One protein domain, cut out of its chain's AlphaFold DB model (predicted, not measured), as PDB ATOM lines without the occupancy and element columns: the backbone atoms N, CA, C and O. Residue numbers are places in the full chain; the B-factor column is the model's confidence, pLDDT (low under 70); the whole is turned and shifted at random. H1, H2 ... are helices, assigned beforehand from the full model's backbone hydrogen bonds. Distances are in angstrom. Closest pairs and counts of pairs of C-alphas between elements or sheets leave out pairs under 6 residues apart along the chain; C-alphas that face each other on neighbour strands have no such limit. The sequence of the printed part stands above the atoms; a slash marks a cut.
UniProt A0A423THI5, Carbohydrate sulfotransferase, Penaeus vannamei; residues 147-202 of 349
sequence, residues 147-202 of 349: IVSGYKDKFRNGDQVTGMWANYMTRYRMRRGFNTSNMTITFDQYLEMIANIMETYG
ATOM      1  N   ILE A 147     167.785  92.532 178.118       93.75
ATOM      2  CA  ILE A 147     167.374  93.851 178.624       93.75
ATOM      3  C   ILE A 147     168.423  94.404 179.597       93.75
ATOM      4  O   ILE A 147     168.886  95.533 179.428       93.75
ATOM      5  N   VAL A 148     168.902  93.592 180.544       94.44
ATOM      6  CA  VAL A 148     169.978  93.969 181.478       94.44
ATOM      7  C   VAL A 148     171.268  94.317 180.727       94.44
ATOM      8  O   VAL A 148     171.941  95.300 181.042       94.44
ATOM      9  N   SER A 149     171.622  93.555 179.690       94.00
ATOM     10  CA  SER A 149     172.782  93.855 178.843       94.00
ATOM     11  C   SER A 149     172.613  95.156 178.046       94.00
ATOM     12  O   SER A 149     173.596  95.865 177.803       94.00
ATOM     13  N   GLY A 150     171.382  95.483 177.642       93.56
ATOM     14  CA  GLY A 150     171.000  96.773 177.073       93.56
ATOM     15  C   GLY A 150     171.244  97.919 178.051       93.56
ATOM     16  O   GLY A 150     171.969  98.855 177.713       93.56
ATOM     17  N   TYR A 151     170.718  97.789 179.271       93.38
ATOM     18  CA  TYR A 151     170.878  98.757 180.356       93.38
ATOM     19  C   TYR A 151     172.348  99.065 180.654       93.38
ATOM     20  O   TYR A 151     172.787 100.211 180.556       93.38
ATOM     21  N   LYS A 152     173.137  98.021 180.934       93.25
ATOM     22  CA  LYS A 152     174.554  98.151 181.300       93.25
ATOM     23  C   LYS A 152     175.385  98.842 180.223       93.25
ATOM     24  O   LYS A 152     176.246  99.650 180.544       93.25
ATOM     25  N   ASP A 153     175.123  98.551 178.950       91.31
ATOM     26  CA  ASP A 153     175.893  99.130 177.845       91.31
ATOM     27  C   ASP A 153     175.448 100.547 177.473       91.31
ATOM     28  O   ASP A 153     176.283 101.392 177.169       91.31
ATOM     29  N   LYS A 154     174.135 100.808 177.424       91.44
ATOM     30  CA  LYS A 154     173.602 102.069 176.874       91.44
ATOM     31  C   LYS A 154     173.375 103.138 177.925       91.44
ATOM     32  O   LYS A 154     173.507 104.319 177.625       91.44
ATOM     33  N   PHE A 155     173.113 102.709 179.151       89.69
ATOM     34  CA  PHE A 155     172.845 103.575 180.289       89.69
ATOM     35  C   PHE A 155     173.903 103.420 181.383       89.69
ATOM     36  O   PHE A 155     173.666 103.787 182.527       89.69
ATOM     37  N   ARG A 156     175.063 102.847 181.022       85.62
ATOM     38  CA  ARG A 156     176.257 102.720 181.870       85.62
ATOM     39  C   ARG A 156     175.955 102.187 183.273       85.62
ATOM     40  O   ARG A 156     176.540 102.628 184.248       85.62
ATOM     41  N   ASN A 157     175.011 101.249 183.369       85.12
ATOM     42  CA  ASN A 157     174.582 100.659 184.637       85.12
ATOM     43  C   ASN A 157     174.155 101.696 185.705       85.12
ATOM     44  O   ASN A 157     174.380 101.480 186.892       85.12
ATOM     45  N   GLY A 158     173.557 102.811 185.277       77.12
ATOM     46  CA  GLY A 158     173.075 103.871 186.162       77.12
ATOM     47  C   GLY A 158     174.011 105.069 186.301       77.12
ATOM     48  O   GLY A 158     173.590 106.081 186.859       77.12
ATOM     49  N   ASP A 159     175.224 105.002 185.748       82.19
ATOM     50  CA  ASP A 159     176.134 106.149 185.696       82.19
ATOM     51  C   ASP A 159     175.639 107.234 184.725       82.19
ATOM     52  O   ASP A 159     174.763 107.009 183.885       82.19
ATOM     53  N   GLN A 160     176.255 108.422 184.792       84.69
ATOM     54  CA  GLN A 160     175.932 109.527 183.888       84.69
ATOM     55  C   GLN A 160     176.056 109.124 182.416       84.69
ATOM     56  O   GLN A 160     177.131 108.766 181.918       84.69
ATOM     57  N   VAL A 161     174.949 109.254 181.698       85.44
ATOM     58  CA  VAL A 161     174.833 108.947 180.276       85.44
ATOM     59  C   VAL A 161     175.077 110.212 179.457       85.44
ATOM     60  O   VAL A 161     174.583 111.286 179.786       85.44
ATOM     61  N   THR A 162     175.803 110.087 178.347       85.19
ATOM     62  CA  THR A 162     176.129 111.210 177.457       85.19
ATOM     63  C   THR A 162     175.723 110.934 176.007       85.19
ATOM     64  O   THR A 162     175.342 109.819 175.628       85.19
ATOM     65  N   GLY A 163     175.767 111.979 175.178       88.38
ATOM     66  CA  GLY A 163     175.561 111.888 173.734       88.38
ATOM     67  C   GLY A 163     174.174 111.372 173.336       88.38
ATOM     68  O   GLY A 163     173.146 111.814 173.844       88.38
ATOM     69  N   MET A 164     174.137 110.423 172.399       89.31
ATOM     70  CA  MET A 164     172.884 109.928 171.814       89.31
ATOM     71  C   MET A 164     171.917 109.343 172.853       89.31
ATOM     72  O   MET A 164     170.710 109.532 172.730       89.31
ATOM     73  N   TRP A 165     172.421 108.663 173.886       89.31
ATOM     74  CA  TRP A 165     171.571 108.036 174.905       89.31
ATOM     75  C   TRP A 165     171.027 109.045 175.911       89.31
ATOM     76  O   TRP A 165     169.895 108.899 176.365       89.31
ATOM     77  N   ALA A 166     171.764 110.127 176.163       86.88
ATOM     78  CA  ALA A 166     171.253 111.282 176.891       86.88
ATOM     79  C   ALA A 166     170.062 111.925 176.150       86.88
ATOM     80  O   ALA A 166     169.010 112.191 176.741       86.88
ATOM     81  N   ASN A 167     170.179 112.076 174.830       87.50
ATOM     82  CA  ASN A 167     169.083 112.556 173.987       87.50
ATOM     83  C   ASN A 167     167.916 111.561 173.942       87.50
ATOM     84  O   ASN A 167     166.762 111.978 173.986       87.50
ATOM     85  N   TYR A 168     168.200 110.255 173.907       88.06
ATOM     86  CA  TYR A 168     167.180 109.205 173.950       88.06
ATOM     87  C   TYR A 168     166.349 109.281 175.234       88.06
ATOM     88  O   TYR A 168     165.124 109.355 175.165       88.06
ATOM     89  N   MET A 169     167.007 109.355 176.397       85.25
ATOM     90  CA  MET A 169     166.322 109.546 177.679       85.25
ATOM     91  C   MET A 169     165.507 110.833 177.681       85.25
ATOM     92  O   MET A 169     164.383 110.836 178.160       85.25
ATOM     93  N   THR A 170     166.051 111.913 177.111       83.94
ATOM     94  CA  THR A 170     165.370 113.209 177.043       83.94
ATOM     95  C   THR A 170     164.113 113.177 176.177       83.94
ATOM     96  O   THR A 170     163.090 113.744 176.555       83.94
ATOM     97  N   ARG A 171     164.169 112.466 175.050       84.38
ATOM     98  CA  ARG A 171     163.041 112.284 174.136       84.38
ATOM     99  C   ARG A 171     161.898 111.490 174.764       84.38
ATOM    100  O   ARG A 171     160.742 111.800 174.500       84.38
ATOM    101  N   TYR A 172     162.218 110.481 175.571       81.50
ATOM    102  CA  TYR A 172     161.240 109.557 176.152       81.50
ATOM    103  C   TYR A 172     161.037 109.759 177.661       81.50
ATOM    104  O   TYR A 172     160.628 108.831 178.356       81.50
ATOM    105  N   ARG A 173     161.320 110.970 178.174       70.06
ATOM    106  CA  ARG A 173     161.184 111.312 179.600       70.06
ATOM    107  C   ARG A 173     159.806 110.925 180.130       70.06
ATOM    108  O   ARG A 173     158.777 111.352 179.603       70.06
ATOM    109  N   MET A 174     159.804 110.178 181.229       62.56
ATOM    110  CA  MET A 174     158.606 109.907 182.019       62.56
ATOM    111  C   MET A 174     158.150 111.211 182.684       62.56
ATOM    112  O   MET A 174     158.960 111.933 183.264       62.56
ATOM    113  N   ARG A 175     156.848 111.522 182.630       55.88
ATOM    114  CA  ARG A 175     156.279 112.756 183.214       55.88
ATOM    115  C   ARG A 175     156.428 112.855 184.744       55.88
ATOM    116  O   ARG A 175     156.153 113.915 185.296       55.88
ATOM    117  N   ARG A 176     156.844 111.788 185.440       52.88
ATOM    118  CA  ARG A 176     157.063 111.763 186.896       52.88
ATOM    119  C   ARG A 176     158.424 111.141 187.228       52.88
ATOM    120  O   ARG A 176     158.756 110.088 186.702       52.88
ATOM    121  N   GLY A 177     159.197 111.792 188.101       53.72
ATOM    122  CA  GLY A 177     160.353 111.196 188.790       53.72
ATOM    123  C   GLY A 177     161.675 111.088 188.017       53.72
ATOM    124  O   GLY A 177     162.666 110.649 188.597       53.72
ATOM    125  N   PHE A 178     161.740 111.492 186.745       62.03
ATOM    126  CA  PHE A 178     163.001 111.472 186.001       62.03
ATOM    127  C   PHE A 178     163.859 112.684 186.379       62.03
ATOM    128  O   PHE A 178     163.573 113.802 185.949       62.03
ATOM    129  N   ASN A 179     164.908 112.480 187.181       61.12
ATOM    130  CA  ASN A 179     165.860 113.549 187.468       61.12
ATOM    131  C   ASN A 179     166.798 113.747 186.268       61.12
ATOM    132  O   ASN A 179     167.778 113.031 186.070       61.12
ATOM    133  N   THR A 180     166.462 114.731 185.444       61.91
ATOM    134  CA  THR A 180     167.181 115.068 184.216       61.91
ATOM    135  C   THR A 180     168.492 115.799 184.472       61.91
ATOM    136  O   THR A 180     169.312 115.864 183.560       61.91
ATOM    137  N   SER A 181     168.715 116.328 185.681       66.69
ATOM    138  CA  SER A 181     169.892 117.149 185.979       66.69
ATOM    139  C   SER A 181     171.190 116.351 185.878       66.69
ATOM    140  O   SER A 181     172.207 116.885 185.449       66.69
ATOM    141  N   ASN A 182     171.145 115.061 186.226       76.56
ATOM    142  CA  ASN A 182     172.338 114.219 186.307       76.56
ATOM    143  C   ASN A 182     172.448 113.222 185.147       76.56
ATOM    144  O   ASN A 182     173.445 112.513 185.063       76.56
ATOM    145  N   MET A 183     171.457 113.154 184.249       84.44
ATOM    146  CA  MET A 183     171.423 112.200 183.127       84.44
ATOM    147  C   MET A 183     171.729 110.751 183.549       84.44
ATOM    148  O   MET A 183     172.419 110.011 182.850       84.44
ATOM    149  N   THR A 184     171.199 110.352 184.701       88.00
ATOM    150  CA  THR A 184     171.277 108.999 185.263       88.00
ATOM    151  C   THR A 184     169.901 108.347 185.224       88.00
ATOM    152  O   THR A 184     168.889 109.031 185.375       88.00
ATOM    153  N   ILE A 185     169.855 107.028 185.069       87.12
ATOM    154  CA  ILE A 185     168.605 106.260 185.056       87.12
ATOM    155  C   ILE A 185     168.806 104.945 185.803       87.12
ATOM    156  O   ILE A 185     169.737 104.194 185.513       87.12
ATOM    157  N   THR A 186     167.951 104.661 186.782       89.50
ATOM    158  CA  THR A 186     167.954 103.370 187.491       89.50
ATOM    159  C   THR A 186     167.420 102.253 186.594       89.50
ATOM    160  O   THR A 186     166.822 102.515 185.548       89.50
ATOM    161  N   PHE A 187     167.629 100.992 186.977       90.69
ATOM    162  CA  PHE A 187     167.113  99.869 186.192       90.69
ATOM    163  C   PHE A 187     165.576  99.873 186.120       90.69
ATOM    164  O   PHE A 187     165.023  99.662 185.043       90.69
ATOM    165  N   ASP A 188     164.893 100.214 187.214       89.31
ATOM    166  CA  ASP A 188     163.427 100.269 187.257       89.31
ATOM    167  C   ASP A 188     162.885 101.378 186.344       89.31
ATOM    168  O   ASP A 188     162.033 101.125 185.496       89.31
ATOM    169  N   GLN A 189     163.470 102.580 186.411       88.25
ATOM    170  CA  GLN A 189     163.127 103.686 185.506       88.25
ATOM    171  C   GLN A 189     163.410 103.348 184.038       88.25
ATOM    172  O   GLN A 189     162.707 103.811 183.140       88.25
ATOM    173  N   TYR A 190     164.448 102.555 183.769       90.06
ATOM    174  CA  TYR A 190     164.747 102.072 182.425       90.06
ATOM    175  C   TYR A 190     163.661 101.121 181.906       90.06
ATOM    176  O   TYR A 190     163.231 101.265 180.759       90.06
ATOM    177  N   LEU A 191     163.179 100.196 182.740       91.00
ATOM    178  CA  LEU A 191     162.066  99.312 182.389       91.00
ATOM    179  C   LEU A 191     160.774 100.103 182.166       91.00
ATOM    180  O   LEU A 191     160.112  99.906 181.147       91.00
ATOM    181  N   GLU A 192     160.462 101.048 183.053       88.56
ATOM    182  CA  GLU A 192     159.316 101.949 182.905       88.56
ATOM    183  C   GLU A 192     159.401 102.803 181.633       88.56
ATOM    184  O   GLU A 192     158.404 103.009 180.942       88.56
ATOM    185  N   MET A 193     160.594 103.276 181.271       88.75
ATOM    186  CA  MET A 193     160.791 104.010 180.025       88.75
ATOM    187  C   MET A 193     160.498 103.116 178.814       88.75
ATOM    188  O   MET A 193     159.787 103.540 177.906       88.75
ATOM    189  N   ILE A 194     161.006 101.878 178.782       90.75
ATOM    190  CA  ILE A 194     160.716 100.936 177.686       90.75
ATOM    191  C   ILE A 194     159.215 100.642 177.604       90.75
ATOM    192  O   ILE A 194     158.656 100.645 176.505       90.75
ATOM    193  N   ALA A 195     158.581 100.427 178.757       88.88
ATOM    194  CA  ALA A 195     157.150 100.211 178.898       88.88
ATOM    195  C   ALA A 195     156.338 101.334 178.263       88.88
ATOM    196  O   ALA A 195     155.562 101.115 177.334       88.88
ATOM    197  N   ASN A 196     156.611 102.557 178.699       87.44
ATOM    198  CA  ASN A 196     155.926 103.740 178.219       87.44
ATOM    199  C   ASN A 196     156.162 103.977 176.721       87.44
ATOM    200  O   ASN A 196     155.244 104.377 176.006       87.44
ATOM    201  N   ILE A 197     157.368 103.695 176.212       89.31
ATOM    202  CA  ILE A 197     157.650 103.788 174.773       89.31
ATOM    203  C   ILE A 197     156.778 102.809 173.990       89.31
ATOM    204  O   ILE A 197     156.228 103.173 172.949       89.31
ATOM    205  N   MET A 198     156.665 101.577 174.481       87.19
ATOM    206  CA  MET A 198     155.868 100.534 173.851       87.19
ATOM    207  C   MET A 198     154.383 100.893 173.821       87.19
ATOM    208  O   MET A 198     153.754 100.738 172.777       87.19
ATOM    209  N   GLU A 199     153.841 101.371 174.940       88.62
ATOM    210  CA  GLU A 199     152.428 101.736 175.077       88.62
ATOM    211  C   GLU A 199     152.080 102.988 174.266       88.62
ATOM    212  O   GLU A 199     151.072 103.013 173.567       88.62
ATOM    213  N   THR A 200     152.941 104.009 174.298       88.31
ATOM    214  CA  THR A 200     152.661 105.309 173.670       88.31
ATOM    215  C   THR A 200     152.972 105.325 172.173       88.31
ATOM    216  O   THR A 200     152.236 105.918 171.388       88.31
ATOM    217  N   TYR A 201     154.080 104.704 171.758       88.88
ATOM    218  CA  TYR A 201     154.601 104.799 170.386       88.88
ATOM    219  C   TYR A 201     154.658 103.450 169.662       88.88
ATOM    220  O   TYR A 201     155.130 103.375 168.524       88.88
ATOM    221  N   GLY A 202     154.219 102.370 170.308       88.69
ATOM    222  CA  GLY A 202     154.215 101.027 169.747       88.69
ATOM    223  C   GLY A 202     155.557 100.293 169.842       88.69
ATOM    224  O   GLY A 202     156.643 100.865 169.963       88.69
TER     225      GLY A 202
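What this domain is: This is residues 147 to 202 of the 349 residues of the protein "Carbohydrate sulfotransferase" of Penaeus vannamei (UniProt A0A423THI5). Three separate helices make a small, loosely joined frame: the longest, H3, has H1 about perpendicular to it near its beginning, while H2 lies on the other side of H3's level from H1, and no helix touches another. A long looped stretch, residues 172 to 186, swings out from the end of H2 and folds back to the beginning of H3. The printed part has 56 residues with three named helices, in the order H1, H2, H3, and no named strand; the class is all helix, with 32 of the residues in the helices. The whole is compact, with a radius of gyration of the C-alphas of 10.4 A, and its outline is rounded, spanning 26 by 24 by 19 A.

Where its parts are: Start with H3, residues 187 to 201: find C-alpha 187 at (167.113, 99.869, 186.192), and from there the helix runs 20.8 A to C-alpha 201 at (154.601, 104.799, 170.386). H1, residues 147 to 154, begins at the first printed residue, with C-alpha 147 at (167.374, 93.851, 178.624), and measures 10.5 A from first to last C-alpha. H2, residues 163 to 171, measures 12.5 A from C-alpha 163 to C-alpha 171.

How they stand to each other: Look first at the beginning of H3, where H1 is near it. The two are close but not clearly touching, with 2 pairs of C-alphas within 8 A; the closest C-alphas are those of Tyr 151 and Phe 187, 7.0 A apart. Their lines are about perpendicular, at 81 degrees. Go next to the end of H1: H1 and H2 are close but not clearly touching, and their closest C-alphas, those of Lys 154 and Trp 165, are 6.6 A apart. These two helices stand at a steep tilt of 56 degrees and run opposite ways. H2 and H3 are apart, but only just, with their closest C-alphas 8.2 A from each other. On the backbone atoms you will find every O i to N i+4 pair within hydrogen-bond range in H1, H2 and H3.

The domain as a whole: The two C-alphas farthest apart are those of Asn 182 and Gly 202, at 27.9 A, and the first and last printed C-alphas, of Ile 147 and Gly 202, are 17.4 A apart. The printed residues run from 147 to 202 without a cut. The link from H1 to H2, 8 residues, is short, and the link from H2 to H3, 15 residues, is long. Look in the B-factor column for the model's confidence: the mean pLDDT of the printed part is 83.6, and residues 174 to 181, in the long link, are under 70.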